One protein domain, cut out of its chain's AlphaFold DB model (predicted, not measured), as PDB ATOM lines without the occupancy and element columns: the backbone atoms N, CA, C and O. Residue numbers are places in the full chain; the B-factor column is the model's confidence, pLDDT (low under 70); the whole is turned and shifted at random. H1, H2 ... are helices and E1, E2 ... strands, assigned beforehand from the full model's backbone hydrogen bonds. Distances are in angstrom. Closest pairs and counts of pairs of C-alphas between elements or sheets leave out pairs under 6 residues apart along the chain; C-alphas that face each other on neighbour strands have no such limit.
ATOM      1  N   VAL A   3     176.064 132.669  98.685       77.12
ATOM      2  CA  VAL A   3     174.765 133.328  98.857       77.12
ATOM      3  C   VAL A   3     174.604 133.734 100.314       77.12
ATOM      4  O   VAL A   3     175.036 133.002 101.206       77.12
ATOM      5  N   ASP A   4     174.074 134.930 100.555       78.00
ATOM      6  CA  ASP A   4     173.765 135.384 101.911       78.00
ATOM      7  C   ASP A   4     172.441 134.780 102.418       78.00
ATOM      8  O   ASP A   4     171.774 134.011 101.722       78.00
ATOM      9  N   SER A   5     172.044 135.127 103.645       74.00
ATOM     10  CA  SER A   5     170.806 134.643 104.271       74.00
ATOM     11  C   SER A   5     169.521 135.061 103.540       74.00
ATOM     12  O   SER A   5     168.460 134.510 103.826       74.00
ATOM     13  N   VAL A   6     169.606 136.000 102.592       81.62
ATOM     14  CA  VAL A   6     168.499 136.452 101.736       81.62
ATOM     15  C   VAL A   6     168.722 136.075 100.264       81.62
ATOM     16  O   VAL A   6     168.098 136.637  99.367       81.62
ATOM     17  N   ASN A   7     169.584 135.083 100.017       79.88
ATOM     18  CA  ASN A   7     169.862 134.479  98.716       79.88
ATOM     19  C   ASN A   7     170.499 135.426  97.676       79.88
ATOM     20  O   ASN A   7     170.461 135.158  96.471       79.88
ATOM     21  N   ARG A   8     171.120 136.530  98.114       81.12
ATOM     22  CA  ARG A   8     171.905 137.409  97.237       81.12
ATOM     23  C   ARG A   8     173.272 136.794  96.996       81.12
ATOM     24  O   ARG A   8     173.986 136.438  97.933       81.12
ATOM     25  N   GLN A   9     173.655 136.699  95.728       83.44
ATOM     26  CA  GLN A   9     174.987 136.245  95.352       83.44
ATOM     27  C   GLN A   9     176.025 137.313  95.691       83.44
ATOM     28  O   GLN A   9     175.857 138.483  95.350       83.44
ATOM     29  N   PHE A  10     177.127 136.900  96.313       83.19
ATOM     30  CA  PHE A  10     178.237 137.792  96.617       83.19
ATOM     31  C   PHE A  10     179.593 137.160  96.304       83.19
ATOM     32  O   PHE A  10     179.767 135.937  96.224       83.19
ATOM     33  N   VAL A  11     180.585 138.034  96.132       86.62
ATOM     34  CA  VAL A  11     181.986 137.662  95.941       86.62
ATOM     35  C   VAL A  11     182.794 138.236  97.092       86.62
ATOM     36  O   VAL A  11     182.994 139.444  97.184       86.62
ATOM     37  N   GLN A  12     183.314 137.361  97.949       89.12
ATOM     38  CA  GLN A  12     184.201 137.770  99.030       89.12
ATOM     39  C   GLN A  12     185.640 137.899  98.522       89.12
ATOM     40  O   GLN A  12     186.204 136.969  97.937       89.12
ATOM     41  N   LYS A  13     186.261 139.056  98.761       90.94
ATOM     42  CA  LYS A  13     187.688 139.292  98.515       90.94
ATOM     43  C   LYS A  13     188.374 139.545  99.852       90.94
ATOM     44  O   LYS A  13     187.958 140.424 100.596       90.94
ATOM     45  N   LYS A  14     189.424 138.775 100.146       92.50
ATOM     46  CA  LYS A  14     190.220 138.899 101.374       92.50
ATOM     47  C   LYS A  14     191.603 139.472 101.071       92.50
ATOM     48  O   LYS A  14     192.196 139.141 100.043       92.50
ATOM     49  N   LYS A  15     192.118 140.304 101.972       95.31
ATOM     50  CA  LYS A  15     193.483 140.838 101.940       95.31
ATOM     51  C   LYS A  15     194.000 140.931 103.368       95.31
ATOM     52  O   LYS A  15     193.301 141.434 104.237       95.31
ATOM     53  N   TYR A  16     195.213 140.437 103.572       94.38
ATOM     54  CA  TYR A  16     195.954 140.576 104.818       94.38
ATOM     55  C   TYR A  16     197.031 141.646 104.639       94.38
ATOM     56  O   TYR A  16     197.695 141.682 103.596       94.38
ATOM     57  N   PHE A  17     197.173 142.507 105.643       91.38
ATOM     58  CA  PHE A  17     198.241 143.493 105.749       91.38
ATOM     59  C   PHE A  17     199.109 143.098 106.947       91.38
ATOM     60  O   PHE A  17     198.560 142.913 108.034       91.38
ATOM     61  N   PRO A  18     200.429 142.914 106.766       88.00
ATOM     62  CA  PRO A  18     201.303 142.489 107.852       88.00
ATOM     63  C   PRO A  18     201.339 143.533 108.969       88.00
ATOM     64  O   PRO A  18     201.197 144.732 108.722       88.00
ATOM     65  N   GLY A  19     201.535 143.077 110.207       80.38
ATOM     66  CA  GLY A  19     201.662 143.969 111.356       80.38
ATOM     67  C   GLY A  19     202.808 144.964 111.173       80.38
ATOM     68  O   GLY A  19     203.878 144.619 110.678       80.38
ATOM     69  N   ILE A  20     202.592 146.212 111.582       75.44
ATOM     70  CA  ILE A  20     203.630 147.241 111.497       75.44
ATOM     71  C   ILE A  20     204.827 146.803 112.352       75.44
ATOM     72  O   ILE A  20     204.641 146.317 113.469       75.44
ATOM     73  N   GLY A  21     206.050 146.979 111.843       64.81
ATOM     74  CA  GLY A  21     207.273 146.574 112.547       64.81
ATOM     75  C   GLY A  21     207.539 145.065 112.528       64.81
ATOM     76  O   GLY A  21     208.287 144.565 113.366       64.81
ATOM     77  N   SER A  22     206.935 144.324 111.591       54.78
ATOM     78  CA  SER A  22     207.204 142.903 111.362       54.78
ATOM     79  C   SER A  22     208.569 142.683 110.692       54.78
ATOM     80  O   SER A  22     208.637 142.270 109.536       54.78
ATOM     81  N   ASP A  23     209.664 142.966 111.397       56.47
ATOM     82  CA  ASP A  23     210.963 142.387 111.048       56.47
ATOM     83  C   ASP A  23     211.022 140.976 111.662       56.47
ATOM     84  O   ASP A  23     210.875 140.790 112.882       56.47
ATOM     85  N   GLU A  24     211.159 139.956 110.811       50.38
ATOM     86  CA  GLU A  24     211.059 138.542 111.200       50.38
ATOM     87  C   GLU A  24     212.103 138.146 112.255       50.38
ATOM     88  O   GLU A  24     211.887 137.208 113.019       50.38
ATOM     89  N   LYS A  25     213.186 138.921 112.383       49.41
ATOM     90  CA  LYS A  25     214.315 138.646 113.283       49.41
ATOM     91  C   LYS A  25     214.101 139.052 114.750       49.41
ATOM     92  O   LYS A  25     214.969 138.775 115.573       49.41
ATOM     93  N   MET A  26     212.990 139.708 115.102       51.69
ATOM     94  CA  MET A  26     212.769 140.254 116.455       51.69
ATOM     95  C   MET A  26     211.734 139.464 117.279       51.69
ATOM     96  O   MET A  26     210.748 138.972 116.735       51.69
ATOM     97  N   HIS A  27     211.917 139.373 118.602       57.75
ATOM     98  CA  HIS A  27     210.994 138.675 119.512       57.75
ATOM     99  C   HIS A  27     209.617 139.388 119.586       57.75
ATOM    100  O   HIS A  27     209.597 140.621 119.652       57.75
ATOM    101  N   PRO A  28     208.464 138.680 119.638       55.16
ATOM    102  CA  PRO A  28     207.117 139.280 119.583       55.16
ATOM    103  C   PRO A  28     206.858 140.406 120.599       55.16
ATOM    104  O   PRO A  28     206.301 141.449 120.261       55.16
ATOM    105  N   LEU A  29     207.335 140.237 121.836       56.59
ATOM    106  CA  LEU A  29     207.234 141.252 122.894       56.59
ATOM    107  C   LEU A  29     208.052 142.518 122.586       56.59
ATOM    108  O   LEU A  29     207.603 143.626 122.878       56.59
ATOM    109  N   SER A  30     209.222 142.362 121.963       53.25
ATOM    110  CA  SER A  30     210.085 143.469 121.538       53.25
ATOM    111  C   SER A  30     209.537 144.179 120.299       53.25
ATOM    112  O   SER A  30     209.701 145.387 120.190       53.25
ATOM    113  N   ARG A  31     208.817 143.475 119.409       59.19
ATOM    114  CA  ARG A  31     208.093 144.081 118.270       59.19
ATOM    115  C   ARG A  31     206.989 145.028 118.735       59.19
ATOM    116  O   ARG A  31     206.779 146.082 118.145       59.19
ATOM    117  N   LEU A  32     206.285 144.659 119.805       55.34
ATOM    118  CA  LEU A  32     205.213 145.470 120.382       55.34
ATOM    119  C   LEU A  32     205.750 146.715 121.098       55.34
ATOM    120  O   LEU A  32     205.220 147.805 120.895       55.34
ATOM    121  N   ALA A  33     206.841 146.565 121.850       52.19
ATOM    122  CA  ALA A  33     207.509 147.662 122.553       52.19
ATOM    123  C   ALA A  33     208.431 148.516 121.660       52.19
ATOM    124  O   ALA A  33     208.876 149.579 122.083       52.19
ATOM    125  N   ALA A  34     208.743 148.073 120.436       54.62
ATOM    126  CA  ALA A  34     209.521 148.874 119.505       54.62
ATOM    127  C   ALA A  34     208.775 150.181 119.210       54.62
ATOM    128  O   ALA A  34     207.572 150.171 118.925       54.62
ATOM    129  N   ASN A  35     209.507 151.296 119.263       52.75
ATOM    130  CA  ASN A  35     209.059 152.626 118.851       52.75
ATOM    131  C   ASN A  35     208.804 152.635 117.340       52.75
ATOM    132  O   ASN A  35     209.592 153.161 116.555       52.75
ATOM    133  N   ILE A  36     207.707 152.005 116.928       58.38
ATOM    134  CA  ILE A  36     207.223 152.042 115.560       58.38
ATOM    135  C   ILE A  36     206.966 153.500 115.214       58.38
ATOM    136  O   ILE A  36     206.191 154.187 115.887       58.38
ATOM    137  N   SER A  37     207.636 153.978 114.170       61.09
ATOM    138  CA  SER A  37     207.483 155.351 113.724       61.09
ATOM    139  C   SER A  37     206.029 155.579 113.322       61.09
ATOM    140  O   SER A  37     205.473 154.815 112.532       61.09
ATOM    141  N   GLY A  38     205.401 156.654 113.813       65.12
ATOM    142  CA  GLY A  38     204.037 157.028 113.410       65.12
ATOM    143  C   GLY A  38     203.871 157.119 111.884       65.12
ATOM    144  O   GLY A  38     202.780 156.896 111.363       65.12
ATOM    145  N   LYS A  39     204.973 157.341 111.155       72.88
ATOM    146  CA  LYS A  39     205.041 157.307 109.691       72.88
ATOM    147  C   LYS A  39     204.619 155.960 109.091       72.88
ATOM    148  O   LYS A  39     203.890 155.957 108.103       72.88
ATOM    149  N   ASP A  40     205.022 154.838 109.682       80.31
ATOM    150  CA  ASP A  40     204.704 153.506 109.148       80.31
ATOM    151  C   ASP A  40     203.215 153.193 109.309       80.31
ATOM    152  O   ASP A  40     202.577 152.669 108.397       80.31
ATOM    153  N   CYS A  41     202.629 153.623 110.428       82.56
ATOM    154  CA  CYS A  41     201.191 153.538 110.644       82.56
ATOM    155  C   CYS A  41     200.406 154.399 109.648       82.56
ATOM    156  O   CYS A  41     199.419 153.934 109.086       82.56
ATOM    157  N   VAL A  42     200.845 155.635 109.394       86.19
ATOM    158  CA  VAL A  42     200.208 156.526 108.407       86.19
ATOM    159  C   VAL A  42     200.266 155.926 107.002       86.19
ATOM    160  O   VAL A  42     199.267 155.957 106.284       86.19
ATOM    161  N   ASN A  43     201.403 155.338 106.623       88.69
ATOM    162  CA  ASN A  43     201.548 154.660 105.336       88.69
ATOM    163  C   ASN A  43     200.575 153.481 105.217       88.69
ATOM    164  O   ASN A  43     199.890 153.362 104.202       88.69
ATOM    165  N   GLN A  44     200.460 152.654 106.262       91.75
ATOM    166  CA  GLN A  44     199.547 151.515 106.245       91.75
ATOM    167  C   GLN A  44     198.073 151.949 106.229       91.75
ATOM    168  O   GLN A  44     197.280 151.362 105.501       91.75
ATOM    169  N   ILE A  45     197.700 153.013 106.951       94.06
ATOM    170  CA  ILE A  45     196.352 153.604 106.864       94.06
ATOM    171  C   ILE A  45     196.049 154.027 105.424       94.06
ATOM    172  O   ILE A  45     194.991 153.678 104.898       94.06
ATOM    173  N   SER A  46     196.976 154.738 104.776       94.94
ATOM    174  CA  SER A  46     196.834 155.153 103.377       94.94
ATOM    175  C   SER A  46     196.651 153.952 102.446       94.94
ATOM    176  O   SER A  46     195.776 153.985 101.586       94.94
ATOM    177  N   GLU A  47     197.448 152.895 102.616       95.81
ATOM    178  CA  GLU A  47     197.398 151.690 101.779       95.81
ATOM    179  C   GLU A  47     196.078 150.920 101.949       95.81
ATOM    180  O   GLU A  47     195.426 150.552 100.969       95.81
ATOM    181  N   VAL A  48     195.643 150.707 103.195       96.88
ATOM    182  CA  VAL A  48     194.388 150.003 103.496       96.88
ATOM    183  C   VAL A  48     193.187 150.815 103.005       96.88
ATOM    184  O   VAL A  48     192.264 150.249 102.413       96.88
ATOM    185  N   TYR A  49     193.205 152.138 103.187       96.44
ATOM    186  CA  TYR A  49     192.169 153.034 102.671       96.44
ATOM    187  C   TYR A  49     192.095 153.003 101.137       96.44
ATOM    188  O   TYR A  49     191.002 152.864 100.581       96.44
ATOM    189  N   GLU A  50     193.239 153.066 100.442       96.88
ATOM    190  CA  GLU A  50     193.298 152.949  98.980       96.88
ATOM    191  C   GLU A  50     192.701 151.624  98.509       96.88
ATOM    192  O   GLU A  50     191.850 151.594  97.617       96.88
ATOM    193  N   TYR A  51     193.093 150.523  99.155       95.88
ATOM    194  CA  TYR A  51     192.588 149.196  98.836       95.88
ATOM    195  C   TYR A  51     191.062 149.124  98.977       95.88
ATOM    196  O   TYR A  51     190.380 148.605  98.087       95.88
ATOM    197  N   CYS A  52     190.511 149.685 100.057       94.94
ATOM    198  CA  CYS A  52     189.067 149.779 100.267       94.94
ATOM    199  C   CYS A  52     188.383 150.576  99.147       94.94
ATOM    200  O   CYS A  52     187.366 150.133  98.603       94.94
ATOM    201  N   CYS A  53     188.963 151.714  98.754       94.38
ATOM    202  CA  CYS A  53     188.455 152.543  97.665       94.38
ATOM    203  C   CYS A  53     188.479 151.803  96.319       94.38
ATOM    204  O   CYS A  53     187.484 151.834  95.602       94.38
ATOM    205  N   ILE A  54     189.549 151.074  95.992       93.50
ATOM    206  CA  ILE A  54     189.638 150.290  94.749       93.50
ATOM    207  C   ILE A  54     188.588 149.175  94.739       93.50
ATOM    208  O   ILE A  54     187.859 148.995  93.764       93.50
ATOM    209  N   ARG A  55     188.494 148.402  95.828       91.62
ATOM    210  CA  ARG A  55     187.640 147.204  95.865       91.62
ATOM    211  C   ARG A  55     186.158 147.506  95.856       91.62
ATOM    212  O   ARG A  55     185.390 146.688  95.364       91.62
ATOM    213  N   THR A  56     185.776 148.670  96.356       88.94
ATOM    214  CA  THR A  56     184.374 149.075  96.414       88.94
ATOM    215  C   THR A  56     183.974 150.004  95.265       88.94
ATOM    216  O   THR A  56     182.856 150.506  95.269       88.94
ATOM    217  N   ALA A  57     184.868 150.243  94.292       85.81
ATOM    218  CA  ALA A  57     184.628 151.127  93.146       85.81
ATOM    219  C   ALA A  57     183.731 150.520  92.063       85.81
ATOM    220  O   ALA A  57     183.230 151.256  91.215       85.81
ATOM    221  N   SER A  58     183.513 149.200  92.072       71.38
ATOM    222  CA  SER A  58     182.566 148.580  91.148       71.38
ATOM    223  C   SER A  58     181.175 149.173  91.389       71.38
ATOM    224  O   SER A  58     180.728 149.256  92.531       71.38
ATOM    225  N   GLY A  59     180.488 149.596  90.323       56.09
ATOM    226  CA  GLY A  59     179.182 150.273  90.377       56.09
ATOM    227  C   GLY A  59     178.015 149.420  90.892       56.09
ATOM    228  O   GLY A  59     176.866 149.737  90.612       56.09
ATOM    229  N   HIS A  60     178.295 148.336  91.617       61.78
ATOM    230  CA  HIS A  60     177.279 147.532  92.273       61.78
ATOM    231  C   HIS A  60     176.885 148.223  93.583       61.78
ATOM    232  O   HIS A  60     177.722 148.352  94.486       61.78
ATOM    233  N   PRO A  61     175.632 148.684  93.715       64.62
ATOM    234  CA  PRO A  61     175.145 149.173  94.992       64.62
ATOM    235  C   PRO A  61     175.237 148.049  96.034       64.62
ATOM    236  O   PRO A  61     174.905 146.900  95.750       64.62
ATOM    237  N   GLY A  62     175.703 148.382  97.241       73.75
ATOM    238  CA  GLY A  62     175.776 147.430  98.354       73.75
ATOM    239  C   GLY A  62     177.124 146.734  98.558       73.75
ATOM    240  O   GLY A  62     177.161 145.695  99.203       73.75
ATOM    241  N   ASN A  63     178.234 147.287  98.054       85.50
ATOM    242  CA  ASN A  63     179.565 146.829  98.462       85.50
ATOM    243  C   ASN A  63     179.779 147.043  99.972       85.50
ATOM    244  O   ASN A  63     179.617 148.154 100.486       85.50
ATOM    245  N   GLU A  64     180.198 145.980 100.654       90.50
ATOM    246  CA  GLU A  64     180.428 145.967 102.097       90.50
ATOM    247  C   GLU A  64     181.906 145.785 102.429       90.50
ATOM    248  O   GLU A  64     182.638 145.063 101.746       90.50
ATOM    249  N   ILE A  65     182.333 146.409 103.525       94.12
ATOM    250  CA  ILE A  65     183.661 146.243 104.101       94.12
ATOM    251  C   ILE A  65     183.540 145.617 105.486       94.12
ATOM    252  O   ILE A  65     182.732 146.035 106.317       94.12
ATOM    253  N   TRP A  66     184.396 144.625 105.710       96.25
ATOM    254  CA  TRP A  66     184.598 143.952 106.982       96.25
ATOM    255  C   TRP A  66     186.055 144.140 107.384       96.25
ATOM    256  O   TRP A  66     186.958 143.779 106.623       96.25
ATOM    257  N   LEU A  67     186.281 144.737 108.550       97.38
ATOM    258  CA  LEU A  67     187.611 145.078 109.027       97.38
ATOM    259  C   LEU A  67     187.938 144.315 110.302       97.38
ATOM    260  O   LEU A  67     187.134 144.262 111.231       97.38
ATOM    261  N   TYR A  68     189.153 143.784 110.355       96.12
ATOM    262  CA  TYR A  68     189.686 143.116 111.531       96.12
ATOM    263  C   TYR A  68     191.075 143.655 111.823       96.12
ATOM    264  O   TYR A  68     191.859 143.872 110.896       96.12
ATOM    265  N   GLY A  69     191.392 143.867 113.094       93.50
ATOM    266  CA  GLY A  69     192.720 144.326 113.469       93.50
ATOM    267  C   GLY A  69     193.076 143.991 114.906       93.50
ATOM    268  O   GLY A  69     192.220 143.976 115.782       93.50
ATOM    269  N   PHE A  70     194.361 143.770 115.144       90.12
ATOM    270  CA  PHE A  70     194.934 143.585 116.471       90.12
ATOM    271  C   PHE A  70     195.933 144.705 116.762       90.12
ATOM    272  O   PHE A  70     196.665 145.124 115.860       90.12
ATOM    273  N   SER A  71     195.981 145.197 118.002       87.88
ATOM    274  CA  SER A  71     196.994 146.147 118.463       87.88
ATOM    275  C   SER A  71     197.017 147.428 117.615       87.88
ATOM    276  O   SER A  71     196.005 148.112 117.463       87.88
ATOM    277  N   ARG A  72     198.153 147.755 116.996       86.81
ATOM    278  CA  ARG A  72     198.273 148.860 116.036       86.81
ATOM    279  C   ARG A  72     197.499 148.616 114.737       86.81
ATOM    280  O   ARG A  72     196.992 149.564 114.151       86.81
ATOM    281  N   GLY A  73     197.330 147.364 114.315       90.06
ATOM    282  CA  GLY A  73     196.449 147.014 113.197       90.06
ATOM    283  C   GLY A  73     194.981 147.328 113.501       90.06
ATOM    284  O   GLY A  73     194.256 147.779 112.618       90.06
ATOM    285  N   ALA A  74     194.556 147.181 114.762       92.44
ATOM    286  CA  ALA A  74     193.237 147.633 115.203       92.44
ATOM    287  C   ALA A  74     193.082 149.154 115.073       92.44
ATOM    288  O   ALA A  74     192.044 149.639 114.622       92.44
ATOM    289  N   TYR A  75     194.127 149.908 115.417       91.25
ATOM    290  CA  TYR A  75     194.140 151.356 115.231       91.25
ATOM    291  C   TYR A  75     194.042 151.729 113.744       91.25
ATOM    292  O   TYR A  75     193.207 152.556 113.380       91.25
ATOM    293  N   VAL A  76     194.809 151.059 112.874       93.56
ATOM    294  CA  VAL A  76     194.765 151.264 111.416       93.56
ATOM    295  C   VAL A  76     193.352 151.078 110.871       93.56
ATOM    296  O   VAL A  76     192.845 151.964 110.186       93.56
ATOM    297  N   VAL A  77     192.685 149.961 111.177       95.94
ATOM    298  CA  VAL A  77     191.352 149.707 110.611       95.94
ATOM    299  C   VAL A  77     190.285 150.662 111.143       95.94
ATOM    300  O   VAL A  77     189.402 151.066 110.387       95.94
ATOM    301  N   ARG A  78     190.387 151.086 112.408       94.81
ATOM    302  CA  ARG A  78     189.501 152.115 112.973       94.81
ATOM    303  C   ARG A  78     189.722 153.466 112.296       94.81
ATOM    304  O   ARG A  78     188.753 154.101 111.893       94.81
ATOM    305  N   ALA A  79     190.978 153.859 112.088       93.44
ATOM    306  CA  ALA A  79     191.327 155.086 111.379       93.44
ATOM    307  C   ALA A  79     190.819 155.074 109.928       93.44
ATOM    308  O   ALA A  79     190.261 156.064 109.462       93.44
ATOM    309  N   VAL A  80     190.946 153.945 109.222       95.81
ATOM    310  CA  VAL A  80     190.396 153.773 107.867       95.81
ATOM    311  C   VAL A  80     188.877 153.930 107.860       95.81
ATOM    312  O   VAL A  80     188.347 154.589 106.968       95.81
ATOM    313  N   ALA A  81     188.175 153.375 108.850       95.31
ATOM    314  CA  ALA A  81     186.731 153.546 108.974       95.31
ATOM    315  C   ALA A  81     186.334 155.014 109.187       95.31
ATOM    316  O   ALA A  81     185.394 155.487 108.549       95.31
ATOM    317  N   GLY A  82     187.075 155.753 110.019       92.19
ATOM    318  CA  GLY A  82     186.903 157.198 110.172       92.19
ATOM    319  C   GLY A  82     187.162 157.961 108.872       92.19
ATOM    320  O   GLY A  82     186.354 158.794 108.469       92.19
ATOM    321  N   LEU A  83     188.242 157.647 108.152       93.06
ATOM    322  CA  LEU A  83     188.522 158.283 106.863       93.06
ATOM    323  C   LEU A  83     187.421 158.009 105.838       93.06
ATOM    324  O   LEU A  83     186.999 158.937 105.164       93.06
ATOM    325  N   LEU A  84     186.920 156.778 105.731       93.12
ATOM    326  CA  LEU A  84     185.808 156.466 104.831       93.12
ATOM    327  C   LEU A  84     184.532 157.219 105.228       93.12
ATOM    328  O   LEU A  84     183.812 157.687 104.352       93.12
ATOM    329  N   HIS A  85     184.271 157.389 106.525       90.88
ATOM    330  CA  HIS A  85     183.131 158.166 107.007       90.88
ATOM    331  C   HIS A  85     183.236 159.653 106.621       90.88
ATOM    332  O   HIS A  85     182.297 160.219 106.063       90.88
ATOM    333  N   HIS A  86     184.394 160.273 106.862       87.94
ATOM    334  CA  HIS A  86     184.573 161.722 106.706       87.94
ATOM    335  C   HIS A  86     185.010 162.152 105.296       87.94
ATOM    336  O   HIS A  86     184.542 163.163 104.778       87.94
ATOM    337  N   LEU A  87     185.920 161.405 104.667       89.75
ATOM    338  CA  LEU A  87     186.475 161.693 103.336       89.75
ATOM    339  C   LEU A  87     185.782 160.945 102.203       89.75
ATOM    340  O   LEU A  87     186.057 161.241 101.042       89.75
ATOM    341  N   ARG A  88     184.882 160.008 102.516       91.88
ATOM    342  CA  ARG A  88     184.230 159.130 101.537       91.88
ATOM    343  C   ARG A  88     185.257 158.250 100.812       91.88
ATOM    344  O   ARG A  88     186.299 157.956 101.381       91.88
ATOM    345  N   ALA A  89     184.966 157.742  99.612       93.19
ATOM    346  CA  ALA A  89     185.917 156.921  98.856       93.19
ATOM    347  C   ALA A  89     186.543 157.731  97.715       93.19
ATOM    348  O   ALA A  89     185.818 158.218  96.849       93.19
ATOM    349  N   LEU A  90     187.876 157.853  97.681       94.69
ATOM    350  CA  LEU A  90     188.571 158.594  96.620       94.69
ATOM    351  C   LEU A  90     188.447 157.879  95.270       94.69
ATOM    352  O   LEU A  90     188.700 156.677  95.166       94.69
ATOM    353  N   THR A  91     188.098 158.630  94.226       94.31
ATOM    354  CA  THR A  91     187.995 158.114  92.850       94.31
ATOM    355  C   THR A  91     189.360 157.897  92.204       94.31
ATOM    356  O   THR A  91     189.486 157.059  91.317       94.31
ATOM    357  N   SER A  92     190.396 158.587  92.684       95.38
ATOM    358  CA  SER A  92     191.776 158.434  92.218       95.38
ATOM    359  C   SER A  92     192.496 157.204  92.772       95.38
ATOM    360  O   SER A  92     193.653 156.979  92.416       95.38
ATOM    361  N   ALA A  93     191.852 156.393  93.619       94.94
ATOM    362  CA  ALA A  93     192.449 155.179  94.167       94.94
ATOM    363  C   ALA A  93     192.900 154.214  93.054       94.94
ATOM    364  O   ALA A  93     192.141 153.919  92.130       94.94
ATOM    365  N   GLY A  94     194.141 153.726  93.135       94.62
ATOM    366  CA  GLY A  94     194.764 152.913  92.087       94.62
ATOM    367  C   GLY A  94     195.358 153.718  90.925       94.62
ATOM    368  O   GLY A  94     195.863 153.122  89.974       94.62
ATOM    369  N   THR A  95     195.331 155.053  90.985       96.50
ATOM    370  CA  THR A  95     195.958 155.939  89.995       96.50
ATOM    371  C   THR A  95     197.145 156.697  90.607       96.50
ATOM    372  O   THR A  95     197.203 156.871  91.828       96.50
ATOM    373  N   PRO A  96     198.070 157.240  89.792       96.50
ATOM    374  CA  PRO A  96     199.174 158.065  90.293       96.50
ATOM    375  C   PRO A  96     198.734 159.296  91.109       96.50
ATOM    376  O   PRO A  96     199.498 159.782  91.942       96.50
ATOM    377  N   ALA A  97     197.504 159.783  90.904       95.56
ATOM    378  CA  ALA A  97     196.935 160.922  91.625       95.56
ATOM    379  C   ALA A  97     196.479 160.588  93.059       95.56
ATOM    380  O   ALA A  97     196.236 161.503  93.845       95.56
ATOM    381  N   PHE A  98     196.402 159.305  93.443       96.06
ATOM    382  CA  PHE A  98     195.899 158.911  94.761       96.06
ATOM    383  C   PHE A  98     196.647 159.600  95.909       96.06
ATOM    384  O   PHE A  98     196.025 160.135  96.821       96.06
ATOM    385  N   LYS A  99     197.985 159.635  95.868       94.44
ATOM    386  CA  LYS A  99     198.790 160.175  96.978       94.44
ATOM    387  C   LYS A  99     198.553 161.668  97.205       94.44
ATOM    388  O   LYS A  99     198.447 162.101  98.354       94.44
ATOM    389  N   SER A 100     198.484 162.456  96.130       94.31
ATOM    390  CA  SER A 100     198.228 163.897  96.226       94.31
ATOM    391  C   SER A 100     196.800 164.171  96.688       94.31
ATOM    392  O   SER A 100     196.588 165.033  97.545       94.31
ATOM    393  N   ASP A 101     195.830 163.406  96.189       94.06
ATOM    394  CA  ASP A 101     194.438 163.530  96.607       94.06
ATOM    395  C   ASP A 101     194.239 163.111  98.061       94.06
ATOM    396  O   ASP A 101     193.608 163.850  98.810       94.06
ATOM    397  N   PHE A 102     194.844 162.006  98.499       93.62
ATOM    398  CA  PHE A 102     194.807 161.541  99.882       93.62
ATOM    399  C   PHE A 102     195.400 162.574 100.846       93.62
ATOM    400  O   PHE A 102     194.778 162.907 101.856       93.62
ATOM    401  N   ALA A 103     196.552 163.162 100.510       91.94
ATOM    402  CA  ALA A 103     197.146 164.240 101.301       91.94
ATOM    403  C   ALA A 103     196.239 165.486 101.359       91.94
ATOM    404  O   ALA A 103     196.059 166.089 102.422       91.94
ATOM    405  N   GLY A 104     195.629 165.854 100.227       90.38
ATOM    406  CA  GLY A 104     194.662 166.949 100.145       90.38
ATOM    407  C   GLY A 104     193.377 166.688 100.938       90.38
ATOM    408  O   GLY A 104     192.818 167.625 101.514       90.38
ATOM    409  N   GLY A 105     192.933 165.433 100.994       89.56
ATOM    410  CA  GLY A 105     191.791 164.975 101.780       89.56
ATOM    411  C   GLY A 105     192.101 165.033 103.268       89.56
ATOM    412  O   GLY A 105     191.375 165.676 104.017       89.56
ATOM    413  N   LEU A 106     193.248 164.495 103.693       88.75
ATOM    414  CA  LEU A 106     193.717 164.575 105.080       88.75
ATOM    415  C   LEU A 106     193.795 166.012 105.601       88.75
ATOM    416  O   LEU A 106     193.451 166.267 106.754       88.75
ATOM    417  N   ARG A 107     194.232 166.968 104.775       86.88
ATOM    418  CA  ARG A 107     194.261 168.385 105.167       86.88
ATOM    419  C   ARG A 107     192.855 168.909 105.471       86.88
ATOM    420  O   ARG A 107     192.651 169.512 106.518       86.88
ATOM    421  N   ARG A 108     191.883 168.596 104.611       82.25
ATOM    422  CA  ARG A 108     190.474 168.982 104.791       82.25
ATOM    423  C   ARG A 108     189.826 168.282 105.975       82.25
ATOM    424  O   ARG A 108     189.119 168.926 106.737       82.25
ATOM    425  N   TYR A 109     190.116 166.999 106.165       82.38
ATOM    426  CA  TYR A 109     189.696 166.249 107.342       82.38
ATOM    427  C   TYR A 109     190.144 166.953 108.634       82.38
ATOM    428  O   TYR A 109     189.333 167.180 109.528       82.38
ATOM    429  N   LYS A 110     191.412 167.384 108.710       81.94
ATOM    430  CA  LYS A 110     191.921 168.145 109.863       81.94
ATOM    431  C   LYS A 110     191.198 169.478 110.044       81.94
ATOM    432  O   LYS A 110     190.943 169.877 111.177       81.94
ATOM    433  N   ASP A 111     190.879 170.166 108.953       78.06
ATOM    434  CA  ASP A 111     190.150 171.434 109.010       78.06
ATOM    435  C   ASP A 111     188.702 171.239 109.491       78.06
ATOM    436  O   ASP A 111     188.228 172.033 110.302       78.06
ATOM    437  N   LEU A 112     188.031 170.164 109.059       71.81
ATOM    438  CA  LEU A 112     186.688 169.777 109.513       71.81
ATOM    439  C   LEU A 112     186.673 169.432 111.004       71.81
ATOM    440  O   LEU A 112     185.825 169.927 111.737       71.81
ATOM    441  N   GLN A 113     187.660 168.670 111.477       70.44
ATOM    442  CA  GLN A 113     187.807 168.357 112.903       70.44
ATOM    443  C   GLN A 113     188.042 169.613 113.765       70.44
ATOM    444  O   GLN A 113     187.705 169.633 114.944       70.44
ATOM    445  N   ARG A 114     188.603 170.684 113.187       70.12
ATOM    446  CA  ARG A 114     188.874 171.954 113.885       70.12
ATOM    447  C   ARG A 114     187.735 172.973 113.806       70.12
ATOM    448  O   ARG A 114     187.742 173.924 114.585       70.12
ATOM    449  N   ARG A 115     186.800 172.849 112.858       62.91
ATOM    450  CA  ARG A 115     185.776 173.871 112.571       62.91
ATOM    451  C   ARG A 115     184.379 173.260 112.623       62.91
ATOM    452  O   ARG A 115     184.023 172.502 111.733       62.91
ATOM    453  N   SER A 116     183.545 173.668 113.583       53.81
ATOM    454  CA  SER A 116     182.189 173.107 113.702       53.81
ATOM    455  C   SER A 116     181.117 173.729 112.789       53.81
ATOM    456  O   SER A 116     180.007 173.213 112.781       53.81
ATOM    457  N   ALA A 117     181.377 174.792 112.002       50.62
ATOM    458  CA  ALA A 117     180.297 175.376 111.173       50.62
ATOM    459  C   ALA A 117     180.670 176.210 109.921       50.62
ATOM    460  O   ALA A 117     179.800 176.445 109.091       50.62
ATOM    461  N   GLN A 118     181.912 176.675 109.720       47.59
ATOM    462  CA  GLN A 118     182.190 177.751 108.733       47.59
ATOM    463  C   GLN A 118     182.892 177.336 107.419       47.59
ATOM    464  O   GLN A 118     183.277 178.197 106.635       47.59
ATOM    465  N   GLY A 119     183.079 176.038 107.147       51.97
ATOM    466  CA  GLY A 119     183.833 175.550 105.971       51.97
ATOM    467  C   GLY A 119     183.070 174.634 105.009       51.97
ATOM    468  O   GLY A 119     183.686 174.050 104.120       51.97
ATOM    469  N   ALA A 120     181.757 174.473 105.191       53.84
ATOM    470  CA  ALA A 120     180.990 173.393 104.567       53.84
ATOM    471  C   ALA A 120     180.989 173.420 103.025       53.84
ATOM    472  O   ALA A 120     181.054 172.360 102.410       53.84
ATOM    473  N   GLY A 121     180.982 174.604 102.397       58.09
ATOM    474  CA  GLY A 121     180.892 174.733 100.934       58.09
ATOM    475  C   GLY A 121     182.083 174.127 100.179       58.09
ATOM    476  O   GLY A 121     181.900 173.251  99.341       58.09
ATOM    477  N   GLN A 122     183.313 174.520 100.529       61.66
ATOM    478  CA  GLN A 122     184.531 174.026  99.862       61.66
ATOM    479  C   GLN A 122     184.828 172.552 100.178       61.66
ATOM    480  O   GLN A 122     185.422 171.837  99.368       61.66
ATOM    481  N   ALA A 123     184.440 172.088 101.371       66.50
ATOM    482  CA  ALA A 123     184.542 170.678 101.727       66.50
ATOM    483  C   ALA A 123     183.577 169.838 100.879       66.50
ATOM    484  O   ALA A 123     183.979 168.808 100.347       66.50
ATOM    485  N   HIS A 124     182.340 170.308 100.701       66.88
ATOM    486  CA  HIS A 124     181.342 169.633  99.881       66.88
ATOM    487  C   HIS A 124     181.767 169.539  98.410       66.88
ATOM    488  O   HIS A 124     181.670 168.462  97.831       66.88
ATOM    489  N   GLU A 125     182.308 170.615  97.835       71.56
ATOM    490  CA  GLU A 125     182.802 170.643  96.451       71.56
ATOM    491  C   GLU A 125     183.968 169.664  96.234       71.56
ATOM    492  O   GLU A 125     183.917 168.816  95.346       71.56
ATOM    493  N   TYR A 126     184.970 169.676  97.124       77.06
ATOM    494  CA  TYR A 126     186.065 168.705  97.064       77.06
ATOM    495  C   TYR A 126     185.571 167.254  97.156       77.06
ATOM    496  O   TYR A 126     186.048 166.385  96.423       77.06
ATOM    497  N   LEU A 127     184.631 166.986  98.070       79.69
ATOM    498  CA  LEU A 127     184.042 165.660  98.218       79.69
ATOM    499  C   LEU A 127     183.239 165.277  96.966       79.69
ATOM    500  O   LEU A 127     183.324 164.134  96.533       79.69
ATOM    501  N   ALA A 128     182.499 166.199  96.355       80.44
ATOM    502  CA  ALA A 128     181.709 165.917  95.161       80.44
ATOM    503  C   ALA A 128     182.579 165.566  93.941       80.44
ATOM    504  O   ALA A 128     182.244 164.642  93.204       80.44
ATOM    505  N   GLU A 129     183.706 166.256  93.746       87.56
ATOM    506  CA  GLU A 129     184.560 166.066  92.566       87.56
ATOM    507  C   GLU A 129     185.501 164.862  92.674       87.56
ATOM    508  O   GLU A 129     185.728 164.144  91.697       87.56
ATOM    509  N   LYS A 130     186.090 164.643  93.856       90.06
ATOM    510  CA  LYS A 130     187.188 163.674  94.034       90.06
ATOM    511  C   LYS A 130     186.782 162.395  94.744       90.06
ATOM    512  O   LYS A 130     187.614 161.506  94.947       90.06
ATOM    513  N   THR A 131     185.521 162.292  95.151       91.75
ATOM    514  CA  THR A 131     185.039 161.143  95.909       91.75
ATOM    515  C   THR A 131     183.750 160.596  95.329       91.75
ATOM    516  O   THR A 131     182.968 161.279  94.678       91.75
ATOM    517  N   ARG A 132     183.503 159.331  95.629       91.00
ATOM    518  CA  ARG A 132     182.218 158.661  95.450       91.00
ATOM    519  C   ARG A 132     181.659 158.283  96.825       91.00
ATOM    520  O   ARG A 132     182.396 158.365  97.811       91.00
ATOM    521  N   PRO A 133     180.383 157.872  96.933       88.75
ATOM    522  CA  PRO A 133     179.829 157.399  98.198       88.75
ATOM    523  C   PRO A 133     180.731 156.365  98.872       88.75
ATOM    524  O   PRO A 133     181.255 155.463  98.209       88.75
ATOM    525  N   ALA A 134     180.922 156.528 100.182       86.38
ATOM    526  CA  ALA A 134     181.628 155.540 100.976       86.38
ATOM    527  C   ALA A 134     180.889 154.194 100.939       86.38
ATOM    528  O   ALA A 134     179.657 154.164 100.894       86.38
ATOM    529  N   PRO A 135     181.632 153.080 100.953       86.56
ATOM    530  CA  PRO A 135     181.047 151.758 101.110       86.56
ATOM    531  C   PRO A 135     180.448 151.565 102.507       86.56
ATOM    532  O   PRO A 135     180.806 152.265 103.455       86.56
ATOM    533  N   ILE A 136     179.571 150.568 102.638       89.44
ATOM    534  CA  ILE A 136     178.972 150.200 103.925       89.44
ATOM    535  C   ILE A 136     180.030 149.478 104.762       89.44
ATOM    536  O   ILE A 136     180.558 148.448 104.338       89.44
ATOM    537  N   ILE A 137     180.326 149.979 105.961       94.75
ATOM    538  CA  ILE A 137     181.204 149.284 106.904       94.75
ATOM    539  C   ILE A 137     180.328 148.371 107.758       94.75
ATOM    540  O   ILE A 137     179.772 148.775 108.781       94.75
ATOM    541  N   ARG A 138     180.178 147.125 107.303       94.62
ATOM    542  CA  ARG A 138     179.282 146.144 107.924       94.62
ATOM    543  C   ARG A 138     179.787 145.728 109.301       94.62
ATOM    544  O   ARG A 138     178.992 145.587 110.227       94.62
ATOM    545  N   PHE A 139     181.097 145.547 109.443       96.31
ATOM    546  CA  PHE A 139     181.678 145.046 110.682       96.31
ATOM    547  C   PHE A 139     183.102 145.553 110.917       96.31
ATOM    548  O   PHE A 139     183.917 145.586 109.992       96.31
ATOM    549  N   ILE A 140     183.407 145.873 112.174       97.38
ATOM    550  CA  ILE A 140     184.764 146.079 112.681       97.38
ATOM    551  C   ILE A 140     184.965 145.201 113.919       97.38
ATOM    552  O   ILE A 140     184.281 145.388 114.924       97.38
ATOM    553  N   GLY A 141     185.920 144.275 113.849       95.94
ATOM    554  CA  GLY A 141     186.369 143.460 114.977       95.94
ATOM    555  C   GLY A 141     187.793 143.822 115.360       95.94
ATOM    556  O   GLY A 141     188.718 143.616 114.575       95.94
ATOM    557  N   VAL A 142     187.983 144.375 116.550       94.75
ATOM    558  CA  VAL A 142     189.297 144.831 116.999       94.75
ATOM    559  C   VAL A 142     189.719 144.215 118.318       94.75
ATOM    560  O   VAL A 142     188.947 144.144 119.270       94.75
ATOM    561  N   PHE A 143     190.989 143.840 118.378       91.38
ATOM    562  CA  PHE A 143     191.614 143.247 119.547       91.38
ATOM    563  C   PHE A 143     192.625 144.225 120.130       91.38
ATOM    564  O   PHE A 143     193.534 144.671 119.431       91.38
ATOM    565  N   ASP A 144     192.411 144.596 121.388       88.75
ATOM    566  CA  ASP A 144     193.294 145.394 122.238       88.75
ATOM    567  C   ASP A 144     193.965 146.578 121.516       88.75
ATOM    568  O   ASP A 144     195.175 146.628 121.317       88.75
ATOM    569  N   THR A 145     193.150 147.519 121.025       89.94
ATOM    570  CA  THR A 145     193.631 148.631 120.187       89.94
ATOM    571  C   THR A 145     194.653 149.501 120.912       89.94
ATOM    572  O   THR A 145     194.303 150.135 121.900       89.94
ATOM    573  N   VAL A 146     195.849 149.654 120.344       84.62
ATOM    574  CA  VAL A 146     196.892 150.558 120.854       84.62
ATOM    575  C   VAL A 146     197.127 151.684 119.852       84.62
ATOM    576  O   VAL A 146     197.335 151.427 118.662       84.62
ATOM    577  N   LYS A 147     197.089 152.936 120.327       75.88
ATOM    578  CA  LYS A 147     197.370 154.117 119.497       75.88
ATOM    579  C   LYS A 147     198.820 154.140 119.029       75.88
ATOM    580  O   LYS A 147     199.732 153.701 119.727       75.88
ATOM    581  N   ALA A 148     199.047 154.706 117.847       69.00
ATOM    582  CA  ALA A 148     200.404 154.966 117.399       69.00
ATOM    583  C   ALA A 148     200.970 156.169 118.173       69.00
ATOM    584  O   ALA A 148     200.337 157.218 118.251       69.00
ATOM    585  N   VAL A 149     202.191 156.035 118.704       57.88
ATOM    586  CA  VAL A 149     202.840 156.973 119.651       57.88
ATOM    587  C   VAL A 149     202.993 158.417 119.123       57.88
ATOM    588  O   VAL A 149     203.375 159.313 119.865       57.88
ATOM    589  N   ASN A 150     202.666 158.698 117.859       63.25
ATOM    590  CA  ASN A 150     202.829 160.029 117.276       63.25
ATOM    591  C   ASN A 150     201.774 160.378 116.211       63.25
ATOM    592  O   ASN A 150     202.077 161.028 115.211       63.25
ATOM    593  N   ASP A 151     200.537 159.900 116.370       64.62
ATOM    594  CA  ASP A 151     199.465 160.166 115.402       64.62
ATOM    595  C   ASP A 151     198.774 161.531 115.569       64.62
ATOM    596  O   ASP A 151     197.900 161.834 114.767       64.62
ATOM    597  N   HIS A 152     199.145 162.342 116.572       63.41
ATOM    598  CA  HIS A 152     198.538 163.641 116.920       63.41
ATOM    599  C   HIS A 152     196.991 163.662 116.933       63.41
ATOM    600  O   HIS A 152     196.398 164.701 116.633       63.41
ATOM    601  N   PHE A 153     196.330 162.541 117.247       67.19
ATOM    602  CA  PHE A 153     194.868 162.389 117.179       67.19
ATOM    603  C   PHE A 153     194.291 162.712 115.790       67.19
ATOM    604  O   PHE A 153     193.176 163.212 115.650       67.19
ATOM    605  N   LEU A 154     195.068 162.448 114.736       75.38
ATOM    606  CA  LEU A 154     194.710 162.795 113.362       75.38
ATOM    607  C   LEU A 154     193.618 161.923 112.756       75.38
ATOM    608  O   LEU A 154     193.211 162.213 111.639       75.38
ATOM    609  N   TYR A 155     193.175 160.861 113.416       86.12
ATOM    610  CA  TYR A 155     192.198 159.942 112.851       86.12
ATOM    611  C   TYR A 155     191.080 159.692 113.850       86.12
ATOM    612  O   TYR A 155     191.324 159.407 115.021       86.12
ATOM    613  N   ASP A 156     189.849 159.801 113.365       87.06
ATOM    614  CA  ASP A 156     188.663 159.422 114.106       87.06
ATOM    615  C   ASP A 156     188.613 157.895 114.171       87.06
ATOM    616  O   ASP A 156     188.483 157.211 113.156       87.06
ATOM    617  N   ILE A 157     188.762 157.374 115.381       90.44
ATOM    618  CA  ILE A 157     188.720 155.943 115.682       90.44
ATOM    619  C   ILE A 157     187.458 155.568 116.475       90.44
ATOM    620  O   ILE A 157     187.419 154.492 117.080       90.44
ATOM    621  N   SER A 158     186.462 156.457 116.524       89.38
ATOM    622  CA  SER A 158     185.190 156.261 117.224       89.38
ATOM    623  C   SER A 158     184.240 155.309 116.485       89.38
ATOM    624  O   SER A 158     184.475 154.903 115.343       89.38
ATOM    625  N   PHE A 159     183.136 154.954 117.145       90.75
ATOM    626  CA  PHE A 159     182.021 154.237 116.530       90.75
ATOM    627  C   PHE A 159     181.122 155.208 115.737       90.75
ATOM    628  O   PHE A 159     180.016 155.550 116.150       90.75
ATOM    629  N   ASN A 160     181.619 155.675 114.588       88.06
ATOM    630  CA  ASN A 160     180.900 156.610 113.718       88.06
ATOM    631  C   ASN A 160     179.683 155.979 113.013       88.06
ATOM    632  O   ASN A 160     179.537 154.756 112.952       88.06
ATOM    633  N   ASP A 161     178.829 156.824 112.433       87.44
ATOM    634  CA  ASP A 161     177.538 156.420 111.862       87.44
ATOM    635  C   ASP A 161     177.619 155.542 110.611       87.44
ATOM    636  O   ASP A 161     176.634 154.903 110.244       87.44
ATOM    637  N   SER A 162     178.788 155.447 109.977       88.56
ATOM    638  CA  SER A 162     179.000 154.530 108.854       88.56
ATOM    639  C   SER A 162     179.305 153.097 109.293       88.56
ATOM    640  O   SER A 162     179.289 152.201 108.448       88.56
ATOM    641  N   ILE A 163     179.585 152.865 110.583       93.44
ATOM    642  CA  ILE A 163     179.888 151.540 111.126       93.44
ATOM    643  C   ILE A 163     178.609 150.904 111.658       93.44
ATOM    644  O   ILE A 163     177.967 151.420 112.578       93.44
ATOM    645  N   GLN A 164     178.275 149.731 111.125       94.25
ATOM    646  CA  GLN A 164     177.080 149.023 111.554       94.25
ATOM    647  C   GLN A 164     177.302 148.185 112.812       94.25
ATOM    648  O   GLN A 164     176.604 148.358 113.812       94.25
ATOM    649  N   HIS A 165     178.295 147.300 112.797       95.25
ATOM    650  CA  HIS A 165     178.617 146.465 113.948       95.25
ATOM    651  C   HIS A 165     180.078 146.653 114.354       95.25
ATOM    652  O   HIS A 165     180.985 146.493 113.542       95.25
ATOM    653  N   PHE A 166     180.307 146.973 115.624       94.88
ATOM    654  CA  PHE A 166     181.637 147.135 116.197       94.88
ATOM    655  C   PHE A 166     181.810 146.193 117.387       94.88
ATOM    656  O   PHE A 166     180.949 146.118 118.273       94.88
ATOM    657  N   ARG A 167     182.909 145.442 117.394       94.12
ATOM    658  CA  ARG A 167     183.315 144.540 118.472       94.12
ATOM    659  C   ARG A 167     184.730 144.888 118.882       94.12
ATOM    660  O   ARG A 167     185.617 144.937 118.033       94.12
ATOM    661  N   GLN A 168     184.931 145.114 120.171       92.56
ATOM    662  CA  GLN A 168     186.247 145.385 120.721       92.56
ATOM    663  C   GLN A 168     186.522 144.530 121.946       92.56
ATOM    664  O   GLN A 168     185.726 144.503 122.883       92.56
ATOM    665  N   SER A 169     187.673 143.871 121.947       90.81
ATOM    666  CA  SER A 169     188.215 143.196 123.120       90.81
ATOM    667  C   SER A 169     189.347 144.017 123.743       90.81
ATOM    668  O   SER A 169     190.105 144.691 123.041       90.81
ATOM    669  N   HIS A 170     189.444 143.985 125.071       88.50
ATOM    670  CA  HIS A 170     190.506 144.627 125.854       88.50
ATOM    671  C   HIS A 170     191.192 143.624 126.775       88.50
ATOM    672  O   HIS A 170     190.510 142.840 127.441       88.50
ATOM    673  N   ALA A 171     192.515 143.714 126.871       87.25
ATOM    674  CA  ALA A 171     193.308 142.994 127.857       87.25
ATOM    675  C   ALA A 171     193.187 143.668 129.230       87.25
ATOM    676  O   ALA A 171     193.446 144.863 129.385       87.25
ATOM    677  N   LEU A 172     192.773 142.910 130.244       84.19
ATOM    678  CA  LEU A 172     192.533 143.437 131.593       84.19
ATOM    679  C   LEU A 172     193.831 143.573 132.406       84.19
ATOM    680  O   LEU A 172     193.891 144.370 133.338       84.19
ATOM    681  N   SER A 173     194.866 142.804 132.058       82.69
ATOM    682  CA  SER A 173     196.107 142.671 132.830       82.69
ATOM    683  C   SER A 173     197.345 143.219 132.107       82.69
ATOM    684  O   SER A 173     198.468 142.866 132.462       82.69
ATOM    685  N   GLU A 174     197.174 144.088 131.105       82.81
ATOM    686  CA  GLU A 174     198.299 144.775 130.461       82.81
ATOM    687  C   GLU A 174     198.763 145.978 131.300       82.81
ATOM    688  O   GLU A 174     198.051 146.969 131.452       82.81
ATOM    689  N   GLY A 175     199.972 145.884 131.861       74.38
ATOM    690  CA  GLY A 175     200.551 146.912 132.735       74.38
ATOM    691  C   GLY A 175     201.489 147.900 132.035       74.38
ATOM    692  O   GLY A 175     201.926 148.872 132.655       74.38
ATOM    693  N   ARG A 176     201.850 147.673 130.763       78.12
ATOM    694  CA  ARG A 176     202.774 148.551 130.030       78.12
ATOM    695  C   ARG A 176     202.038 149.774 129.496       78.12
ATOM    696  O   ARG A 176     201.138 149.657 128.670       78.12
ATOM    697  N   LYS A 177     202.489 150.965 129.901       72.50
ATOM    698  CA  LYS A 177     201.879 152.247 129.515       72.50
ATOM    699  C   LYS A 177     201.768 152.428 127.995       72.50
ATOM    700  O   LYS A 177     200.731 152.889 127.525       72.50
ATOM    701  N   ASP A 178     202.783 152.009 127.245       68.75
ATOM    702  CA  ASP A 178     202.830 152.141 125.780       68.75
ATOM    703  C   ASP A 178     201.829 151.234 125.045       68.75
ATOM    704  O   ASP A 178     201.597 151.414 123.853       68.75
ATOM    705  N   LEU A 179     201.222 150.275 125.751       70.06
ATOM    706  CA  LEU A 179     200.187 149.376 125.239       70.06
ATOM    707  C   LEU A 179     198.831 149.615 125.914       70.06
ATOM    708  O   LEU A 179     197.964 148.748 125.870       70.06
ATOM    709  N   SER A 180     198.636 150.784 126.533       72.75
ATOM    710  CA  SER A 180     197.344 151.136 127.123       72.75
ATOM    711  C   SER A 180     196.263 151.126 126.034       72.75
ATOM    712  O   SER A 180     196.398 151.864 125.049       72.75
ATOM    713  N   PRO A 181     195.202 150.314 126.179       76.00
ATOM    714  CA  PRO A 181     194.219 150.173 125.124       76.00
ATOM    715  C   PRO A 181     193.313 151.400 125.023       76.00
ATOM    716  O   PRO A 181     192.890 151.985 126.023       76.00
ATOM    717  N   GLU A 182     192.949 151.759 123.795       81.56
ATOM    718  CA  GLU A 182     191.968 152.809 123.545       81.56
ATOM    719  C   GLU A 182     190.557 152.313 123.894       81.56
ATOM    720  O   GLU A 182     190.049 151.363 123.286       81.56
ATOM    721  N   CYS A 183     189.893 153.000 124.824       74.94
ATOM    722  CA  CYS A 183     188.539 152.686 125.272       74.94
ATOM    723  C   CYS A 183     187.498 153.638 124.664       74.94
ATOM    724  O   CYS A 183     187.689 154.851 124.671       74.94
ATOM    725  N   LEU A 184     186.371 153.096 124.192       75.38
ATOM    726  CA  LEU A 184     185.246 153.866 123.638       75.38
ATOM    727  C   LEU A 184     184.188 154.211 124.704       75.38
ATOM    728  O   LEU A 184     182.990 154.015 124.503       75.38
ATOM    729  N   SER A 185     184.616 154.708 125.866       65.50
ATOM    730  CA  SER A 185     183.733 154.926 127.026       65.50
ATOM    731  C   SER A 185     182.578 155.900 126.767       65.50
ATOM    732  O   SER A 185     181.484 155.696 127.289       65.50
ATOM    733  N   SER A 186     182.786 156.933 125.949       62.78
ATOM    734  CA  SER A 186     181.756 157.921 125.599       62.78
ATOM    735  C   SER A 186     180.653 157.357 124.697       62.78
ATOM    736  O   SER A 186     179.501 157.768 124.812       62.78
ATOM    737  N   GLU A 187     180.984 156.403 123.825       68.94
ATOM    738  CA  GLU A 187     180.051 155.843 122.837       68.94
ATOM    739  C   GLU A 187     179.095 154.812 123.448       68.94
ATOM    740  O   GLU A 187     177.963 154.671 122.995       68.94
ATOM    741  N   LEU A 188     179.516 154.128 124.517       63.47
ATOM    742  CA  LEU A 188     178.709 153.115 125.212       63.47
ATOM    743  C   LEU A 188     177.446 153.688 125.876       63.47
ATOM    744  O   LEU A 188     176.495 152.949 126.106       63.47
ATOM    745  N   ASN A 189     177.425 154.991 126.165       62.28
ATOM    746  CA  ASN A 189     176.294 155.663 126.811       62.28
ATOM    747  C   ASN A 189     175.303 156.283 125.811       62.28
ATOM    748  O   ASN A 189     174.316 156.896 126.222       62.28
ATOM    749  N   ARG A 190     175.561 156.175 124.504       73.94
ATOM    750  CA  ARG A 190     174.678 156.721 123.467       73.94
ATOM    751  C   ARG A 190     173.606 155.700 123.102       73.94
ATOM    752  O   ARG A 190     173.865 154.503 123.049       73.94
ATOM    753  N   ALA A 191     172.402 156.181 122.799       77.69
ATOM    754  CA  ALA A 191     171.375 155.339 122.202       77.69
ATOM    755  C   ALA A 191     171.845 154.880 120.812       77.69
ATOM    756  O   ALA A 191     172.106 155.710 119.938       77.69
ATOM    757  N   ILE A 192     171.965 153.568 120.622       81.31
ATOM    758  CA  ILE A 192     172.370 152.964 119.351       81.31
ATOM    759  C   ILE A 192     171.101 152.503 118.619       81.31
ATOM    760  O   ILE A 192     170.289 151.801 119.227       81.31
ATOM    761  N   PRO A 193     170.904 152.884 117.342       85.56
ATOM    762  CA  PRO A 193     169.811 152.365 116.520       85.56
ATOM    763  C   PRO A 193     169.770 150.830 116.502       85.56
ATOM    764  O   PRO A 193     170.809 150.180 116.578       85.56
ATOM    765  N   CYS A 194     168.578 150.239 116.382       81.19
ATOM    766  CA  CYS A 194     168.385 148.789 116.530       81.19
ATOM    767  C   CYS A 194     169.093 147.927 115.468       81.19
ATOM    768  O   CYS A 194     169.327 146.743 115.692       81.19
ATOM    769  N   ASP A 195     169.448 148.508 114.324       87.25
ATOM    770  CA  ASP A 195     170.170 147.869 113.222       87.25
ATOM    771  C   ASP A 195     171.701 147.979 113.350       87.25
ATOM    772  O   ASP A 195     172.439 147.444 112.514       87.25
ATOM    773  N   ARG A 196     172.182 148.645 114.408       92.12
ATOM    774  CA  ARG A 196     173.595 148.857 114.731       92.12
ATOM    775  C   ARG A 196     173.926 148.282 116.105       92.12
ATOM    776  O   ARG A 196     173.069 148.089 116.959       92.12
ATOM    777  N   SER A 197     175.201 147.981 116.342       92.88
ATOM    778  CA  SER A 197     175.622 147.443 117.644       92.88
ATOM    779  C   SER A 197     177.080 147.750 117.960       92.88
ATOM    780  O   SER A 197     177.946 147.518 117.116       92.88
ATOM    781  N   LEU A 198     177.342 148.142 119.202       92.31
ATOM    782  CA  LEU A 198     178.672 148.295 119.782       92.31
ATOM    783  C   LEU A 198     178.787 147.349 120.978       92.31
ATOM    784  O   LEU A 198     177.985 147.435 121.904       92.31
ATOM    785  N   ILE A 199     179.773 146.453 120.965       91.00
ATOM    786  CA  ILE A 199     180.097 145.612 122.123       91.00
ATOM    787  C   ILE A 199     181.574 145.784 122.441       91.00
ATOM    788  O   ILE A 199     182.429 145.619 121.569       91.00
ATOM    789  N   GLN A 200     181.854 146.087 123.705       89.94
ATOM    790  CA  GLN A 200     183.201 146.122 124.251       89.94
ATOM    791  C   GLN A 200     183.284 145.121 125.404       89.94
ATOM    792  O   GLN A 200     182.528 145.225 126.369       89.94
ATOM    793  N   ALA A 201     184.195 144.160 125.301       89.25
ATOM    794  CA  ALA A 201     184.394 143.116 126.296       89.25
ATOM    795  C   ALA A 201     185.831 143.151 126.822       89.25
ATOM    796  O   ALA A 201     186.775 143.413 126.077       89.25
ATOM    797  N   LYS A 202     185.999 142.898 128.120       87.75
ATOM    798  CA  LYS A 202     187.319 142.802 128.747       87.75
ATOM    799  C   LYS A 202     187.621 141.341 129.037       87.75
ATOM    800  O   LYS A 202     186.781 140.650 129.606       87.75
ATOM    801  N   PHE A 203     188.819 140.905 128.680       86.06
ATOM    802  CA  PHE A 203     189.275 139.536 128.854       86.06
ATOM    803  C   PHE A 203     190.490 139.510 129.772       86.06
ATOM    804  O   PHE A 203     191.326 140.417 129.752       86.06
ATOM    805  N   LEU A 204     190.570 138.473 130.604       84.50
ATOM    806  CA  LEU A 204     191.729 138.253 131.456       84.50
ATOM    807  C   LEU A 204     192.953 137.934 130.587       84.50
ATOM    808  O   LEU A 204     192.850 137.145 129.651       84.50
TER     809      LEU A 204
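AT A GLANCE: This is residues 3 to 204 of the 225 residues of an uncharacterized protein of Mytilinidion resinicola (UniProt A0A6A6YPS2). A row of four parallel strands makes one sheet, and helix H3 runs along one of its faces over E1 and E2, in the middle of the domain. H2 packs on H3 at a steep angle, H4 crosses near the last residues of H3 with H5 beside it, and the small helix H1 lies away from the other helices, while residues 4 to 9 stick out. The printed part has 202 residues with five named helices and four named strands, in the order H1 H2 E1 H3 H4 H5 E2 E3 E4; the sheet's order is E1 E2 E3 E4. The class is mixed, helices and strands, with under half of the residues in named elements. The whole is compact, with a radius of gyration of the C-alphas of 17.5 A and spans of 46 by 41 by 37 A.

HOW THE PARTS SIT: The sheet runs E1, residues 64 to 70, E2, residues 136 to 143, E3, residues 163 to 171, and E4, residues 197 to 203; E1 and E4 are its edge strands. E1 and E2 are parallel at 11 degrees, with N 65 and O 136 at 2.8 A and N 141 and O 67 at 2.9 A, within hydrogen-bond range. E2 and E3 are parallel at 2 degrees, with N 140 and O 165 within hydrogen-bond range at 2.8 A. E3 and E4 are parallel at 9 degrees, with N 166 and O 197 within range at 2.8 A. H3, residues 71 to 87, is on the sheet at a height over the sheet of 8.9 A, over E1 and E2; its line and that of E2 stand at 14 degrees on the local plane, along the strands. The closest C-alphas of H3 and E2 are those of Ala 74 and Val 142, 5.2 A apart. The sheet and H3 form two layers, helices on one face of a sheet. H2, residues 38 to 55, touches H3 with residues 41 to 49 alone, at a steep tilt of 55 degrees and the same way; the closest C-alphas are those of Ile 45 and Val 76, at 5.4 A. H2 only grazes the sheet, with residues 52 to 55. H4, residues 98 to 114, touches H3 about perpendicular at 83 degrees, H4 with its residues 105 to 109 alone and H3 with its residues 86 to 87 alone; the C-alphas of Leu 87 and Gly 105, the closest, are 6.4 A apart. H5, residues 120 to 130, is close to H4 but not clearly touching, at a shallow tilt of 19 degrees, opposite ways; their closest C-alphas, of Arg 108 and Ala 123, are 6.9 A apart. E1, H3, H4, H5 and E2 form a strand-helix-strand unit, two parallel neighbour strands with helices between them along the chain. H1, residues 28 to 33, touches no helix and is not on the sheet. In H1, H2, H3, H4 and H5 every O i to N i+4 pair is within hydrogen-bond range.

IN THESE COORDINATES: E1 begins at C-alpha 64, (180.428, 145.967, 102.097), and is 20.6 A long; E2 measures 21.3 A, E3 23.1 A and E4 19.4 A, ending at C-alpha 203, (189.275, 139.536, 128.854). H2 measures 25.9 A, H3 24.1 A, H4 24.2 A, H5 15.6 A and H1 8.9 A, from C-alpha 28 at (207.117, 139.280, 119.583).

THE WHOLE: The C-alphas of Lys 25 and Gln 118, the two farthest apart, are 50.8 A apart. The printed part has no cut. The links E2 to E3, 19 residues, and E3 to E4, 25 residues, are long. Residues 89 to 90 pair briefly with residues 131 to 132, antiparallel. The mean pLDDT of the printed part is 81.7; 43 residues are under 70, among them residues 21 to 38 and 115 to 124.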